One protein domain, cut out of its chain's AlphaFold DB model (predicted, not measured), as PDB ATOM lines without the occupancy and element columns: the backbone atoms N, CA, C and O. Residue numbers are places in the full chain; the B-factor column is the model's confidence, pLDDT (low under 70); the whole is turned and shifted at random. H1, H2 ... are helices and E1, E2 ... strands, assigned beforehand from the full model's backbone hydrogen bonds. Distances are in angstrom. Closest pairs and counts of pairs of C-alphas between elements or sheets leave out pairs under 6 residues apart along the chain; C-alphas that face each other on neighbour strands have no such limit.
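AT A GLANCE: This is residues 19 to 85 of the 102 residues of an uncharacterized protein of Bacteroidetes bacterium GWA2_31_9b (UniProt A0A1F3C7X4). A strongly twisted sheet of four strands has one long helix, H1, over one face, making two layers; the helix's end runs past the sheet. The printed part has 67 residues, with E1, E2, E3, E4, then H1, in a mixed class. The sheet, order E1 E2 E3 E4, is a meander, each strand the antiparallel neighbour of the one before. The whole is compact, radius of gyration of the C-alphas 12.1 A, spanning 41 by 23 by 17 A.

IN THESE COORDINATES: Find C-alpha 31 at (146.697, 154.238, 206.573); E1 runs to 34, 10.6 A. Then find E2, residues 37 to 43, 19.3 A; E3, 48 to 52, 13.7 A; E4, 55 to 58, 9.8 A. H1, residues 65 to 85, runs 30.2 A to C-alpha 85 at (162.953, 175.657, 195.546).

HOW THE PARTS SIT: In hairpin E1 and E2, at 150 degrees, find N 32 and O 39 within hydrogen-bond range, 2.8 A. H1 is on the sheet; its closest C-alphas with E4 are Ala 67 and Tyr 57, 5.5 A. Every O i to N i+4 pair in H1 is within range.

THE WHOLE: The farthest C-alphas, Thr 45 and Asn 85, are 41.0 A apart. The printed part has no cut and no long link. Residues 19 to 29, 62 and 79 to 85 have pLDDT under 70.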
ATOM      1  N   ILE A  19     146.191 164.882 192.028       42.44
ATOM      2  CA  ILE A  19     145.393 163.705 191.793       42.44
ATOM      3  C   ILE A  19     145.766 162.845 192.994       42.44
ATOM      4  O   ILE A  19     146.624 161.971 192.929       42.44
ATOM      5  N   LEU A  20     145.163 163.174 194.139       45.22
ATOM      6  CA  LEU A  20     144.807 162.218 195.154       45.22
ATOM      7  C   LEU A  20     143.891 161.277 194.386       45.22
ATOM      8  O   LEU A  20     142.680 161.469 194.322       45.22
ATOM      9  N   ASN A  21     144.503 160.314 193.703       48.19
ATOM     10  CA  ASN A  21     143.874 159.050 193.392       48.19
ATOM     11  C   ASN A  21     143.603 158.449 194.771       48.19
ATOM     12  O   ASN A  21     144.385 157.658 195.289       48.19
ATOM     13  N   SER A  22     142.557 158.965 195.416       50.84
ATOM     14  CA  SER A  22     141.998 158.396 196.617       50.84
ATOM     15  C   SER A  22     141.644 156.980 196.226       50.84
ATOM     16  O   SER A  22     140.953 156.777 195.218       50.84
ATOM     17  N   CYS A  23     142.160 156.016 196.979       57.12
ATOM     18  CA  CYS A  23     141.641 154.668 196.918       57.12
ATOM     19  C   CYS A  23     140.113 154.781 196.968       57.12
ATOM     20  O   CYS A  23     139.571 155.564 197.752       57.12
ATOM     21  N   GLU A  24     139.422 154.086 196.070       57.59
ATOM     22  CA  GLU A  24     137.982 153.906 196.215       57.59
ATOM     23  C   GLU A  24     137.766 153.401 197.646       57.59
ATOM     24  O   GLU A  24     138.498 152.496 198.044       57.59
ATOM     25  N   GLU A  25     136.924 154.078 198.442       51.72
ATOM     26  CA  GLU A  25     136.831 153.881 199.897       51.72
ATOM     27  C   GLU A  25     136.478 152.421 200.226       51.72
ATOM     28  O   GLU A  25     135.316 152.048 200.383       51.72
ATOM     29  N   ASP A  26     137.501 151.577 200.295       55.47
ATOM     30  CA  ASP A  26     137.415 150.178 200.658       55.47
ATOM     31  C   ASP A  26     137.837 150.077 202.130       55.47
ATOM     32  O   ASP A  26     138.910 150.567 202.501       55.47
ATOM     33  N   PRO A  27     137.026 149.456 203.006       56.97
ATOM     34  CA  PRO A  27     137.329 149.322 204.432       56.97
ATOM     35  C   PRO A  27     138.622 148.542 204.734       56.97
ATOM     36  O   PRO A  27     138.992 148.409 205.900       56.97
ATOM     37  N   THR A  28     139.287 147.989 203.717       64.50
ATOM     38  CA  THR A  28     140.553 147.258 203.843       64.50
ATOM     39  C   THR A  28     141.805 148.120 203.677       64.50
ATOM     40  O   THR A  28     142.903 147.643 203.976       64.50
ATOM     41  N   CYS A  29     141.674 149.379 203.253       65.62
ATOM     42  CA  CYS A  29     142.803 150.288 203.079       65.62
ATOM     43  C   CYS A  29     143.482 150.606 204.427       65.62
ATOM     44  O   CYS A  29     142.843 151.054 205.382       65.62
ATOM     45  N   LYS A  30     144.796 150.355 204.529       70.94
ATOM     46  CA  LYS A  30     145.598 150.691 205.719       70.94
ATOM     47  C   LYS A  30     146.238 152.063 205.552       70.94
ATOM     48  O   LYS A  30     146.998 152.289 204.614       70.94
ATOM     49  N   SER A  31     145.998 152.955 206.503       71.00
ATOM     50  CA  SER A  31     146.697 154.238 206.573       71.00
ATOM     51  C   SER A  31     148.052 154.085 207.263       71.00
ATOM     52  O   SER A  31     148.158 153.449 208.312       71.00
ATOM     53  N   SER A  32     149.063 154.738 206.705       75.12
ATOM     54  CA  SER A  32     150.426 154.804 207.221       75.12
ATOM     55  C   SER A  32     150.853 156.266 207.364       75.12
ATOM     56  O   SER A  32     150.358 157.164 206.679       75.12
ATOM     57  N   SER A  33     151.767 156.539 208.292       72.69
ATOM     58  CA  SER A  33     152.244 157.898 208.555       72.69
ATOM     59  C   SER A  33     153.744 157.931 208.760       72.69
ATOM     60  O   SER A  33     154.298 157.084 209.457       72.69
ATOM     61  N   SER A  34     154.378 158.963 208.217       72.38
ATOM     62  CA  SER A  34     155.792 159.268 208.399       72.38
ATOM     63  C   SER A  34     155.975 160.708 208.884       72.38
ATOM     64  O   SER A  34     155.023 161.490 208.941       72.38
ATOM     65  N   ALA A  35     157.220 161.089 209.177       72.12
ATOM     66  CA  ALA A  35     157.577 162.475 209.481       72.12
ATOM     67  C   ALA A  35     157.255 163.457 208.335       72.12
ATOM     68  O   ALA A  35     157.167 164.658 208.570       72.12
ATOM     69  N   CYS A  36     157.071 162.953 207.112       71.19
ATOM     70  CA  CYS A  36     156.882 163.754 205.903       71.19
ATOM     71  C   CYS A  36     155.443 163.717 205.369       71.19
ATOM     72  O   CYS A  36     155.173 164.272 204.307       71.19
ATOM     73  N   GLY A  37     154.520 163.082 206.099       70.00
ATOM     74  CA  GLY A  37     153.096 163.061 205.777       70.00
ATOM     75  C   GLY A  37     152.422 161.721 206.060       70.00
ATOM     76  O   GLY A  37     153.069 160.727 206.403       70.00
ATOM     77  N   THR A  38     151.100 161.709 205.908       73.44
ATOM     78  CA  THR A  38     150.258 160.508 205.962       73.44
ATOM     79  C   THR A  38     149.892 160.051 204.558       73.44
ATOM     80  O   THR A  38     149.615 160.882 203.694       73.44
ATOM     81  N   PHE A  39     149.853 158.744 204.344       75.94
ATOM     82  CA  PHE A  39     149.504 158.127 203.070       75.94
ATOM     83  C   PHE A  39     148.678 156.862 203.298       75.94
ATOM     84  O   PHE A  39     148.726 156.250 204.363       75.94
ATOM     85  N   GLU A  40     147.884 156.484 202.306       76.81
ATOM     86  CA  GLU A  40     146.907 155.406 202.423       76.81
ATOM     87  C   GLU A  40     147.223 154.299 201.419       76.81
ATOM     88  O   GLU A  40     147.450 154.569 200.237       76.81
ATOM     89  N   ALA A  41     147.307 153.058 201.903       78.31
ATOM     90  CA  ALA A  41     147.441 151.882 201.057       78.31
ATOM     91  C   ALA A  41     146.082 151.566 200.446       78.31
ATOM     92  O   ALA A  41     145.117 151.357 201.176       78.31
ATOM     93  N   CYS A  42     146.030 151.439 199.128       78.50
ATOM     94  CA  CYS A  42     144.899 150.860 198.432       78.50
ATOM     95  C   CYS A  42     144.999 149.340 198.518       78.50
ATOM     96  O   CYS A  42     145.913 148.743 197.948       78.50
ATOM     97  N   CYS A  43     144.053 148.719 199.213       76.19
ATOM     98  CA  CYS A  43     143.981 147.273 199.347       76.19
ATOM     99  C   CYS A  43     142.779 146.709 198.596       76.19
ATOM    100  O   CYS A  43     141.707 147.299 198.537       76.19
ATOM    101  N   THR A  44     142.985 145.537 198.019       74.50
ATOM    102  CA  THR A  44     141.958 144.643 197.495       74.50
ATOM    103  C   THR A  44     142.017 143.339 198.289       74.50
ATOM    104  O   THR A  44     142.866 143.157 199.160       74.50
ATOM    105  N   THR A  45     141.161 142.370 197.964       71.31
ATOM    106  CA  THR A  45     141.189 141.045 198.607       71.31
ATOM    107  C   THR A  45     142.501 140.275 198.427       71.31
ATOM    108  O   THR A  45     142.730 139.313 199.156       71.31
ATOM    109  N   THR A  46     143.327 140.638 197.444       73.50
ATOM    110  CA  THR A  46     144.534 139.880 197.069       73.50
ATOM    111  C   THR A  46     145.799 140.720 196.954       73.50
ATOM    112  O   THR A  46     146.875 140.149 197.060       73.50
ATOM    113  N   ASP A  47     145.678 142.035 196.771       76.50
ATOM    114  CA  ASP A  47     146.810 142.944 196.575       76.50
ATOM    115  C   ASP A  47     146.617 144.239 197.357       76.50
ATOM    116  O   ASP A  47     145.526 144.812 197.337       76.50
ATOM    117  N   CYS A  48     147.696 144.736 197.954       82.31
ATOM    118  CA  CYS A  48     147.780 146.069 198.538       82.31
ATOM    119  C   CYS A  48     148.915 146.863 197.877       82.31
ATOM    120  O   CYS A  48     149.956 146.308 197.531       82.31
ATOM    121  N   TYR A  49     148.726 148.168 197.700       84.75
ATOM    122  CA  TYR A  49     149.751 149.068 197.171       84.75
ATOM    123  C   TYR A  49     149.542 150.498 197.666       84.75
ATOM    124  O   TYR A  49     148.412 150.914 197.904       84.75
ATOM    125  N   TYR A  50     150.605 151.292 197.751       84.38
ATOM    126  CA  TYR A  50     150.495 152.745 197.874       84.38
ATOM    127  C   TYR A  50     150.580 153.413 196.508       84.38
ATOM    128  O   TYR A  50     151.238 152.907 195.596       84.38
ATOM    129  N   LEU A  51     149.945 154.576 196.373       78.62
ATOM    130  CA  LEU A  51     150.072 155.411 195.189       78.62
ATOM    131  C   LEU A  51     150.544 156.816 195.569       78.62
ATOM    132  O   LEU A  51     149.920 157.486 196.389       78.62
ATOM    133  N   TYR A  52     151.615 157.280 194.932       76.88
ATOM    134  CA  TYR A  52     152.128 158.631 195.120       76.88
ATOM    135  C   TYR A  52     152.698 159.167 193.814       76.88
ATOM    136  O   TYR A  52     153.488 158.502 193.159       76.88
ATOM    137  N   ASP A  53     152.259 160.361 193.411       75.00
ATOM    138  CA  ASP A  53     152.663 161.009 192.153       75.00
ATOM    139  C   ASP A  53     152.491 160.142 190.888       75.00
ATOM    140  O   ASP A  53     153.235 160.255 189.920       75.00
ATOM    141  N   GLY A  54     151.498 159.247 190.892       72.75
ATOM    142  CA  GLY A  54     151.252 158.311 189.790       72.75
ATOM    143  C   GLY A  54     152.129 157.053 189.809       72.75
ATOM    144  O   GLY A  54     151.907 156.163 188.986       72.75
ATOM    145  N   GLU A  55     153.059 156.931 190.755       79.44
ATOM    146  CA  GLU A  55     153.843 155.720 190.986       79.44
ATOM    147  C   GLU A  55     153.154 154.787 191.986       79.44
ATOM    148  O   GLU A  55     152.536 155.237 192.954       79.44
ATOM    149  N   LYS A  56     153.261 153.476 191.735       84.31
ATOM    150  CA  LYS A  56     152.722 152.412 192.592       84.31
ATOM    151  C   LYS A  56     153.840 151.747 193.385       84.31
ATOM    152  O   LYS A  56     154.803 151.274 192.791       84.31
ATOM    153  N   TYR A  57     153.631 151.621 194.690       85.44
ATOM    154  CA  TYR A  57     154.521 150.936 195.622       85.44
ATOM    155  C   TYR A  57     153.780 149.714 196.166       85.44
ATOM    156  O   TYR A  57     152.907 149.845 197.023       85.44
ATOM    157  N   ASN A  58     154.055 148.538 195.602       86.81
ATOM    158  CA  ASN A  58     153.328 147.314 195.944       86.81
ATOM    159  C   ASN A  58     153.768 146.773 197.306       86.81
ATOM    160  O   ASN A  58     154.959 146.736 197.608       86.81
ATOM    161  N   CYS A  59     152.802 146.313 198.089       84.50
ATOM    162  CA  CYS A  59     153.045 145.583 199.324       84.50
ATOM    163  C   CYS A  59     153.449 144.130 199.024       84.50
ATOM    164  O   CYS A  59     153.079 143.580 197.982       84.50
ATOM    165  N   ASP A  60     154.162 143.484 199.948       79.94
ATOM    166  CA  ASP A  60     154.379 142.036 199.896       79.94
ATOM    167  C   ASP A  60     153.191 141.334 200.574       79.94
ATOM    168  O   ASP A  60     153.095 141.206 201.799       79.94
ATOM    169  N   GLY A  61     152.193 140.968 199.766       74.69
ATOM    170  CA  GLY A  61     150.914 140.467 200.258       74.69
ATOM    171  C   GLY A  61     150.163 141.522 201.079       74.69
ATOM    172  O   GLY A  61     149.750 142.553 200.552       74.69
ATOM    173  N   THR A  62     149.954 141.255 202.374       68.94
ATOM    174  CA  THR A  62     149.289 142.188 203.311       68.94
ATOM    175  C   THR A  62     150.262 143.031 204.138       68.94
ATOM    176  O   THR A  62     149.814 143.825 204.975       68.94
ATOM    177  N   ASP A  63     151.568 142.809 203.978       76.69
ATOM    178  CA  ASP A  63     152.613 143.572 204.652       76.69
ATOM    179  C   ASP A  63     153.086 144.717 203.751       76.69
ATOM    180  O   ASP A  63     153.570 144.512 202.639       76.69
ATOM    181  N   CYS A  64     152.898 145.939 204.236       79.50
ATOM    182  CA  CYS A  64     153.167 147.164 203.499       79.50
ATOM    183  C   CYS A  64     154.293 147.985 204.144       79.50
ATOM    184  O   CYS A  64     154.437 149.158 203.799       79.50
ATOM    185  N   ASP A  65     155.054 147.424 205.086       82.31
ATOM    186  CA  ASP A  65     156.047 148.177 205.858       82.31
ATOM    187  C   ASP A  65     157.208 148.668 204.977       82.31
ATOM    188  O   ASP A  65     157.566 149.849 205.018       82.31
ATOM    189  N   ASP A  66     157.737 147.809 204.101       83.19
ATOM    190  CA  ASP A  66     158.823 148.173 203.179       83.19
ATOM    191  C   ASP A  66     158.369 149.211 202.144       83.19
ATOM    192  O   ASP A  66     159.034 150.229 201.932       83.19
ATOM    193  N   ALA A  67     157.186 149.006 201.559       84.81
ATOM    194  CA  ALA A  67     156.590 149.955 200.623       84.81
ATOM    195  C   ALA A  67     156.288 151.308 201.297       84.81
ATOM    196  O   ALA A  67     156.421 152.361 200.673       84.81
ATOM    197  N   ALA A  68     155.928 151.303 202.587       83.62
ATOM    198  CA  ALA A  68     155.721 152.517 203.367       83.62
ATOM    199  C   ALA A  68     157.034 153.265 203.625       83.62
ATOM    200  O   ALA A  68     157.060 154.493 203.548       83.62
ATOM    201  N   LEU A  69     158.122 152.550 203.924       83.88
ATOM    202  CA  LEU A  69     159.451 153.138 204.112       83.88
ATOM    203  C   LEU A  69     159.981 153.772 202.824       83.88
ATOM    204  O   LEU A  69     160.490 154.896 202.856       83.88
ATOM    205  N   GLU A  70     159.840 153.075 201.696       85.12
ATOM    206  CA  GLU A  70     160.237 153.585 200.384       85.12
ATOM    207  C   GLU A  70     159.447 154.850 200.033       85.12
ATOM    208  O   GLU A  70     160.035 155.898 199.746       85.12
ATOM    209  N   LEU A  71     158.119 154.794 200.172       84.44
ATOM    210  CA  LEU A  71     157.257 155.938 199.922       84.44
ATOM    211  C   LEU A  71     157.585 157.121 200.844       84.44
ATOM    212  O   LEU A  71     157.705 158.256 200.378       84.44
ATOM    213  N   ALA A  72     157.790 156.881 202.139       83.44
ATOM    214  CA  ALA A  72     158.171 157.928 203.081       83.44
ATOM    215  C   ALA A  72     159.481 158.617 202.663       83.44
ATOM    216  O   ALA A  72     159.571 159.844 202.717       83.44
ATOM    217  N   SER A  73     160.474 157.857 202.192       82.31
ATOM    218  CA  SER A  73     161.743 158.405 201.698       82.31
ATOM    219  C   SER A  73     161.544 159.332 200.493       82.31
ATOM    220  O   SER A  73     162.099 160.438 200.453       82.31
ATOM    221  N   VAL A  74     160.701 158.922 199.543       83.88
ATOM    222  CA  VAL A  74     160.367 159.721 198.357       83.88
ATOM    223  C   VAL A  74     159.608 160.988 198.750       83.88
ATOM    224  O   VAL A  74     159.996 162.082 198.332       83.88
ATOM    225  N   MET A  75     158.589 160.877 199.608       81.56
ATOM    226  CA  MET A  75     157.824 162.025 200.110       81.56
ATOM    227  C   MET A  75     158.726 163.038 200.822       81.56
ATOM    228  O   MET A  75     158.656 164.231 200.536       81.56
ATOM    229  N   CYS A  76     159.621 162.574 201.699       77.81
ATOM    230  CA  CYS A  76     160.580 163.439 202.384       77.81
ATOM    231  C   CYS A  76     161.522 164.151 201.412       77.81
ATOM    232  O   CYS A  76     161.753 165.354 201.534       77.81
ATOM    233  N   SER A  77     162.056 163.421 200.432       78.06
ATOM    234  CA  SER A  77     162.978 163.985 199.445       78.06
ATOM    235  C   SER A  77     162.300 165.080 198.619       78.06
ATOM    236  O   SER A  77     162.892 166.130 198.372       78.06
ATOM    237  N   LYS A  78     161.030 164.875 198.257       71.31
ATOM    238  CA  LYS A  78     160.244 165.842 197.487       71.31
ATOM    239  C   LYS A  78     159.852 167.076 198.300       71.31
ATOM    240  O   LYS A  78     159.957 168.194 197.788       71.31
ATOM    241  N   SER A  79     159.459 166.898 199.562       64.56
ATOM    242  CA  SER A  79     159.172 168.015 200.474       64.56
ATOM    243  C   SER A  79     160.390 168.922 200.642       64.56
ATOM    244  O   SER A  79     160.268 170.129 200.449       64.56
ATOM    245  N   ASN A  80     161.575 168.341 200.856       61.25
ATOM    246  CA  ASN A  80     162.818 169.110 200.976       61.25
ATOM    247  C   ASN A  80     163.132 169.893 199.694       61.25
ATOM    248  O   ASN A  80     163.433 171.080 199.754       61.25
ATOM    249  N   THR A  81     162.981 169.276 198.514       59.81
ATOM    250  CA  THR A  81     163.190 170.005 197.251       59.81
ATOM    251  C   THR A  81     162.179 171.126 197.028       59.81
ATOM    252  O   THR A  81     162.505 172.106 196.368       59.81
ATOM    253  N   THR A  82     160.957 171.013 197.549       60.12
ATOM    254  CA  THR A  82     159.936 172.058 197.383       60.12
ATOM    255  C   THR A  82     160.268 173.272 198.244       60.12
ATOM    256  O   THR A  82     160.256 174.389 197.734       60.12
ATOM    257  N   GLU A  83     160.658 173.057 199.501       60.75
ATOM    258  CA  GLU A  83     161.074 174.128 200.414       60.75
ATOM    259  C   GLU A  83     162.366 174.819 199.935       60.75
ATOM    260  O   GLU A  83     162.445 176.050 199.888       60.75
ATOM    261  N   ASP A  84     163.345 174.041 199.459       60.25
ATOM    262  CA  ASP A  84     164.576 174.575 198.866       60.25
ATOM    263  C   ASP A  84     164.295 175.391 197.591       60.25
ATOM    264  O   ASP A  84     164.893 176.452 197.377       60.25
ATOM    265  N   ASN A  85     163.354 174.940 196.755       58.38
ATOM    266  CA  ASN A  85     162.953 175.657 195.546       58.38
ATOM    267  C   ASN A  85     162.177 176.943 195.864       58.38
ATOM    268  O   ASN A  85     162.416 177.963 195.218       58.38
TER     269      ASN A  85